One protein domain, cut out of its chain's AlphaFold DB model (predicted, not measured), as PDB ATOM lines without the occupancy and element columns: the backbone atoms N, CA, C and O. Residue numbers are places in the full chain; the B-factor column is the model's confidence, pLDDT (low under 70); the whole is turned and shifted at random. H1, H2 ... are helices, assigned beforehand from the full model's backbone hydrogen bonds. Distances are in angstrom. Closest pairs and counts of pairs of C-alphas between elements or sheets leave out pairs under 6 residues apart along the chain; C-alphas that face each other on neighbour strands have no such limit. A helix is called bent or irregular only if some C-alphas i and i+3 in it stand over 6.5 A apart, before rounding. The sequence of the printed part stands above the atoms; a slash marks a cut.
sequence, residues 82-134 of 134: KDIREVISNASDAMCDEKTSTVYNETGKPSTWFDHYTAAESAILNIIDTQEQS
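This is residues 82 to 134 of the 134 residues of an uncharacterized protein of Acinetobacter bereziniae LMG 1003 = CIP 70.12 (UniProt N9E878). One long helix, H3, has an irregular helix, H1, packed across one side of its first half and a short helix, H2, near its first end on the other side; residues 125 to 134 stick out as a free arm. The 53 printed residues hold three named helices, H1, H2, H3 in chain order, and no named strand: all helix. The whole is only just compact, close to loose, with a radius of gyration of the C-alphas of 12.0 A and spans of 35 by 26 by 19 A.

H3, residues 113 to 132, is 28.9 A long, from C-alpha 113 at (37.891, 84.861, 297.494) to C-alpha 132 at (9.603, 88.128, 292.791). H1, residues 82 to 94, begins at (29.834, 88.281, 286.560) and is irregular, with C-alphas 89 and 92 7.2 A apart. H2 is residues 102 to 107.

H1 and H3 touch, closest at the C-alphas of Asp 83 and Ala 120, 5.0 A, at a steep tilt of 53 degrees, opposite ways. H2 and H3 are close but not clearly touching, closest at the C-alphas of Tyr 104 and Asp 115, 6.4 A. H1 and H2 are apart. Every O i to N i+4 pair is within hydrogen-bond range in H2 and H3, and 7 of 9 in H1.

The C-alphas farthest apart, Cys 96 and Ser 134, are 36.0 A apart. The printed part has no cut and no long link. Confidence is under 70 at residues 92 to 96 and 133 to 134.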
ATOM      1  N   LYS A  82      28.689  88.238 285.644       87.00
ATOM      2  CA  LYS A  82      29.834  88.281 286.560       87.00
ATOM      3  C   LYS A  82      29.504  87.603 287.895       87.00
ATOM      4  O   LYS A  82      30.260  86.732 288.306       87.00
ATOM      5  N   ASP A  83      28.377  87.963 288.499       83.81
ATOM      6  CA  ASP A  83      27.975  87.476 289.822       83.81
ATOM      7  C   ASP A  83      27.728  85.957 289.772       83.81
ATOM      8  O   ASP A  83      28.234  85.213 290.607       83.81
ATOM      9  N   ILE A  84      27.073  85.465 288.708       85.94
ATOM     10  CA  ILE A  84      26.901  84.019 288.471       85.94
ATOM     11  C   ILE A  84      28.253  83.309 288.337       85.94
ATOM     12  O   ILE A  84      28.456  82.240 288.911       85.94
ATOM     13  N   ARG A  85      29.189  83.875 287.562       86.31
ATOM     14  CA  ARG A  85      30.519  83.275 287.381       86.31
ATOM     15  C   ARG A  85      31.295  83.219 288.688       86.31
ATOM     16  O   ARG A  85      31.944  82.206 288.922       86.31
ATOM     17  N   GLU A  86      31.241  84.265 289.507       84.56
ATOM     18  CA  GLU A  86      31.906  84.292 290.814       84.56
ATOM     19  C   GLU A  86      31.337  83.216 291.747       84.56
ATOM     20  O   GLU A  86      32.117  82.486 292.353       84.56
ATOM     21  N   VAL A  87      30.013  83.030 291.789       85.00
ATOM     22  CA  VAL A  87      29.392  81.959 292.587       85.00
ATOM     23  C   VAL A  87      29.783  80.575 292.059       85.00
ATOM     24  O   VAL A  87      30.330  79.774 292.807       85.00
ATOM     25  N   ILE A  88      29.588  80.290 290.766       82.88
ATOM     26  CA  ILE A  88      29.854  78.955 290.193       82.88
ATOM     27  C   ILE A  88      31.338  78.580 290.272       82.88
ATOM     28  O   ILE A  88      31.660  77.431 290.567       82.88
ATOM     29  N   SER A  89      32.244  79.525 290.002       80.81
ATOM     30  CA  SER A  89      33.686  79.233 289.965       80.81
ATOM     31  C   SER A  89      34.254  78.938 291.348       80.81
ATOM     32  O   SER A  89      35.208  78.178 291.453       80.81
ATOM     33  N   ASN A  90      33.652  79.511 292.391       75.88
ATOM     34  CA  ASN A  90      34.132  79.402 293.766       75.88
ATOM     35  C   ASN A  90      33.296  78.419 294.615       75.88
ATOM     36  O   ASN A  90      33.703  78.055 295.714       75.88
ATOM     37  N   ALA A  91      32.148  77.947 294.112       71.38
ATOM     38  CA  ALA A  91      31.242  77.043 294.827       71.38
ATOM     39  C   ALA A  91      31.874  75.691 295.204       71.38
ATOM     40  O   ALA A  91      31.541  75.146 296.251       71.38
ATOM     41  N   SER A  92      32.786  75.145 294.386       61.09
ATOM     42  CA  SER A  92      33.463  73.871 294.696       61.09
ATOM     43  C   SER A  92      34.402  73.982 295.901       61.09
ATOM     44  O   SER A  92      34.534  73.023 296.657       61.09
ATOM     45  N   ASP A  93      35.035  75.141 296.086       58.56
ATOM     46  CA  ASP A  93      35.984  75.385 297.176       58.56
ATOM     47  C   ASP A  93      35.256  75.848 298.452       58.56
ATOM     48  O   ASP A  93      35.709  75.586 299.565       58.56
ATOM     49  N   ALA A  94      34.072  76.466 298.308       58.44
ATOM     50  CA  ALA A  94      33.249  76.963 299.417       58.44
ATOM     51  C   ALA A  94      32.631  75.848 300.282       58.44
ATOM     52  O   ALA A  94      32.188  76.109 301.399       58.44
ATOM     53  N   MET A  95      32.624  74.596 299.809       61.34
ATOM     54  CA  MET A  95      32.085  73.448 300.555       61.34
ATOM     55  C   MET A  95      32.972  72.993 301.736       61.34
ATOM     56  O   MET A  95      32.608  72.044 302.430       61.34
ATOM     57  N   CYS A  96      34.113  73.648 301.984       65.25
ATOM     58  CA  CYS A  96      35.113  73.264 302.990       65.25
ATOM     59  C   CYS A  96      35.099  74.137 304.266       65.25
ATOM     60  O   CYS A  96      36.144  74.652 304.656       65.25
ATOM     61  N   ASP A  97      33.948  74.305 304.933       70.38
ATOM     62  CA  ASP A  97      33.811  75.016 306.230       70.38
ATOM     63  C   ASP A  97      34.458  76.424 306.289       70.38
ATOM     64  O   ASP A  97      34.790  76.941 307.366       70.38
ATOM     65  N   GLU A  98      34.639  77.070 305.135       74.94
ATOM     66  CA  GLU A  98      35.235  78.399 305.055       74.94
ATOM     67  C   GLU A  98      34.289  79.481 305.596       74.94
ATOM     68  O   GLU A  98      33.065  79.340 305.620       74.94
ATOM     69  N   LYS A  99      34.877  80.572 306.095       81.75
ATOM     70  CA  LYS A  99      34.157  81.698 306.699       81.75
ATOM     71  C   LYS A  99      34.637  83.010 306.106       81.75
ATOM     72  O   LYS A  99      35.797  83.133 305.709       81.75
ATOM     73  N   THR A 100      33.757  84.007 306.120       80.69
ATOM     74  CA  THR A 100      34.100  85.374 305.727       80.69
ATOM     75  C   THR A 100      35.246  85.913 306.569       80.69
ATOM     76  O   THR A 100      35.370  85.633 307.768       80.69
ATOM     77  N   SER A 101      36.104  86.702 305.932       84.19
ATOM     78  CA  SER A 101      37.217  87.343 306.609       84.19
ATOM     79  C   SER A 101      36.713  88.369 307.625       84.19
ATOM     80  O   SER A 101      35.662  88.994 307.464       84.19
ATOM     81  N   THR A 102      37.496  88.598 308.679       84.06
ATOM     82  CA  THR A 102      37.201  89.660 309.652       84.06
ATOM     83  C   THR A 102      37.161  91.036 308.985       84.06
ATOM     84  O   THR A 102      36.308  91.849 309.320       84.06
ATOM     85  N   VAL A 103      38.006  91.265 307.973       85.00
ATOM     86  CA  VAL A 103      38.032  92.509 307.191       85.00
ATOM     87  C   VAL A 103      36.705  92.738 306.474       85.00
ATOM     88  O   VAL A 103      36.178  93.849 306.519       85.00
ATOM     89  N   TYR A 104      36.134  91.713 305.841       87.94
ATOM     90  CA  TYR A 104      34.834  91.843 305.187       87.94
ATOM     91  C   TYR A 104      33.711  92.073 306.195       87.94
ATOM     92  O   TYR A 104      32.887  92.958 305.985       87.94
ATOM     93  N   ASN A 105      33.727  91.365 307.326       86.25
ATOM     94  CA  ASN A 105      32.726  91.549 308.379       86.25
ATOM     95  C   ASN A 105      32.753  92.968 308.978       86.25
ATOM     96  O   ASN A 105      31.706  93.516 309.311       86.25
ATOM     97  N   GLU A 106      33.935  93.574 309.103       86.62
ATOM     98  CA  GLU A 106      34.099  94.916 309.672       86.62
ATOM     99  C   GLU A 106      33.881  96.040 308.650       86.62
ATOM    100  O   GLU A 106      33.387  97.110 308.999       86.62
ATOM    101  N   THR A 107      34.269  95.831 307.387       87.31
ATOM    102  CA  THR A 107      34.333  96.909 306.382       87.31
ATOM    103  C   THR A 107      33.342  96.764 305.232       87.31
ATOM    104  O   THR A 107      33.160  97.711 304.466       87.31
ATOM    105  N   GLY A 108      32.749  95.581 305.056       85.94
ATOM    106  CA  GLY A 108      31.919  95.228 303.902       85.94
ATOM    107  C   GLY A 108      32.684  95.138 302.576       85.94
ATOM    108  O   GLY A 108      32.064  94.980 301.526       85.94
ATOM    109  N   LYS A 109      34.018  95.263 302.582       85.88
ATOM    110  CA  LYS A 109      34.849  95.197 301.372       85.88
ATOM    111  C   LYS A 109      35.431  93.797 301.208       85.88
ATOM    112  O   LYS A 109      36.189  93.375 302.083       85.88
ATOM    113  N   PRO A 110      35.099  93.081 300.120       87.44
ATOM    114  CA  PRO A 110      35.644  91.753 299.890       87.44
ATOM    115  C   PRO A 110      37.167  91.799 299.808       87.44
ATOM    116  O   PRO A 110      37.724  92.641 299.099       87.44
ATOM    117  N   SER A 111      37.831  90.925 300.562       83.56
ATOM    118  CA  SER A 111      39.297  90.864 300.625       83.56
ATOM    119  C   SER A 111      39.842  89.465 300.355       83.56
ATOM    120  O   SER A 111      40.966  89.322 299.874       83.56
ATOM    121  N   THR A 112      39.036  88.436 300.615       85.25
ATOM    122  CA  THR A 112      39.315  87.044 300.269       85.25
ATOM    123  C   THR A 112      38.371  86.570 299.174       85.25
ATOM    124  O   THR A 112      37.310  87.152 298.936       85.25
ATOM    125  N   TRP A 113      38.741  85.479 298.507       82.94
ATOM    126  CA  TRP A 113      37.891  84.861 297.494       82.94
ATOM    127  C   TRP A 113      36.510  84.459 298.062       82.94
ATOM    128  O   TRP A 113      35.505  84.630 297.374       82.94
ATOM    129  N   PHE A 114      36.439  84.020 299.327       84.81
ATOM    130  CA  PHE A 114      35.187  83.660 300.001       84.81
ATOM    131  C   PHE A 114      34.296  84.881 300.284       84.81
ATOM    132  O   PHE A 114      33.073  84.811 300.154       84.81
ATOM    133  N   ASP A 115      34.891  86.038 300.589       86.75
ATOM    134  CA  ASP A 115      34.139  87.292 300.708       86.75
ATOM    135  C   ASP A 115      33.519  87.693 299.358       86.75
ATOM    136  O   ASP A 115      32.381  88.158 299.304       86.75
ATOM    137  N   HIS A 116      34.259  87.497 298.258       85.31
ATOM    138  CA  HIS A 116      33.760  87.750 296.903       85.31
ATOM    139  C   HIS A 116      32.604  86.811 296.540       85.31
ATOM    140  O   HIS A 116      31.596  87.279 296.015       85.31
ATOM    141  N   TYR A 117      32.714  85.520 296.872       86.50
ATOM    142  CA  TYR A 117      31.618  84.558 296.729       86.50
ATOM    143  C   TYR A 117      30.372  85.007 297.506       86.50
ATOM    144  O   TYR A 117      29.299  85.140 296.922       86.50
ATOM    145  N   THR A 118      30.528  85.318 298.797       86.56
ATOM    146  CA  THR A 118      29.417  85.690 299.693       86.56
ATOM    147  C   THR A 118      28.717  86.970 299.227       86.56
ATOM    148  O   THR A 118      27.488  87.073 299.248       86.56
ATOM    149  N   ALA A 119      29.493  87.956 298.762       87.56
ATOM    150  CA  ALA A 119      28.958  89.197 298.216       87.56
ATOM    151  C   ALA A 119      28.166  88.961 296.919       87.56
ATOM    152  O   ALA A 119      27.091  89.539 296.748       87.56
ATOM    153  N   ALA A 120      28.676  88.113 296.020       86.19
ATOM    154  CA  ALA A 120      27.996  87.761 294.777       86.19
ATOM    155  C   ALA A 120      26.708  86.964 295.043       86.19
ATOM    156  O   ALA A 120      25.665  87.300 294.491       86.19
ATOM    157  N   GLU A 121      26.743  85.974 295.938       87.38
ATOM    158  CA  GLU A 121      25.568  85.201 296.361       87.38
ATOM    159  C   GLU A 121      24.472  86.113 296.927       87.38
ATOM    160  O   GLU A 121      23.332  86.085 296.460       87.38
ATOM    161  N   SER A 122      24.835  87.001 297.856       86.94
ATOM    162  CA  SER A 122      23.902  87.969 298.446       86.94
ATOM    163  C   SER A 122      23.307  88.918 297.398       86.94
ATOM    164  O   SER A 122      22.131  89.273 297.471       86.94
ATOM    165  N   ALA A 123      24.100  89.335 296.404       87.06
ATOM    166  CA  ALA A 123      23.618  90.173 295.311       87.06
ATOM    167  C   ALA A 123      22.588  89.439 294.441       87.06
ATOM    168  O   ALA A 123      21.567  90.028 294.094       87.06
ATOM    169  N   ILE A 124      22.823  88.162 294.122       86.88
ATOM    170  CA  ILE A 124      21.885  87.342 293.342       86.88
ATOM    171  C   ILE A 124      20.579  87.133 294.113       86.88
ATOM    172  O   ILE A 124      19.514  87.346 293.540       86.88
ATOM    173  N   LEU A 125      20.648  86.778 295.400       86.94
ATOM    174  CA  LEU A 125      19.459  86.572 296.236       86.94
ATOM    175  C   LEU A 125      18.600  87.838 296.328       86.94
ATOM    176  O   LEU A 125      17.408  87.783 296.055       86.94
ATOM    177  N   ASN A 126      19.214  88.999 296.576       86.06
ATOM    178  CA  ASN A 126      18.484  90.269 296.596       86.06
ATOM    179  C   ASN A 126      17.804  90.585 295.253       86.06
ATOM    180  O   ASN A 126      16.714  91.155 295.227       86.06
ATOM    181  N   ILE A 127      18.447  90.248 294.127       83.06
ATOM    182  CA  ILE A 127      17.869  90.442 292.791       83.06
ATOM    183  C   ILE A 127      16.649  89.536 292.595       83.06
ATOM    184  O   ILE A 127      15.648  90.005 292.055       83.06
ATOM    185  N   ILE A 128      16.728  88.276 293.031       83.31
ATOM    186  CA  ILE A 128      15.610  87.325 292.990       83.31
ATOM    187  C   ILE A 128      14.453  87.862 293.838       83.31
ATOM    188  O   ILE A 128      13.373  88.080 293.296       83.31
ATOM    189  N   ASP A 129      14.701  88.197 295.106       82.94
ATOM    190  CA  ASP A 129      13.671  88.698 296.025       82.94
ATOM    191  C   ASP A 129      12.988  89.970 295.492       82.94
ATOM    192  O   ASP A 129      11.770  90.120 295.579       82.94
ATOM    193  N   THR A 130      13.758  90.887 294.896       77.00
ATOM    194  CA  THR A 130      13.219  92.130 294.312       77.00
ATOM    195  C   THR A 130      12.358  91.858 293.073       77.00
ATOM    196  O   THR A 130      11.341  92.523 292.873       77.00
ATOM    197  N   GLN A 131      12.763  90.903 292.228       70.19
ATOM    198  CA  GLN A 131      12.032  90.557 291.002       70.19
ATOM    199  C   GLN A 131      10.801  89.683 291.278       70.19
ATOM    200  O   GLN A 131       9.839  89.778 290.528       70.19
ATOM    201  N   GLU A 132      10.786  88.890 292.354       72.88
ATOM    202  CA  GLU A 132       9.603  88.128 292.791       72.88
ATOM    203  C   GLU A 132       8.536  89.000 293.480       72.88
ATOM    204  O   GLU A 132       7.359  88.642 293.488       72.88
ATOM    205  N   GLN A 133       8.932  90.137 294.064       62.72
ATOM    206  CA  GLN A 133       8.020  91.089 294.718       62.72
ATOM    207  C   GLN A 133       7.412  92.139 293.767       62.72
ATOM    208  O   GLN A 133       6.511  92.866 294.194       62.72
ATOM    209  N   SER A 134       7.908  92.247 292.527       55.03
ATOM    210  CA  SER A 134       7.397  93.162 291.482       55.03
ATOM    211  C   SER A 134       6.251  92.547 290.683       55.03
ATOM    212  O   SER A 134       5.327  93.311 290.323       55.03
TER     213      SER A 134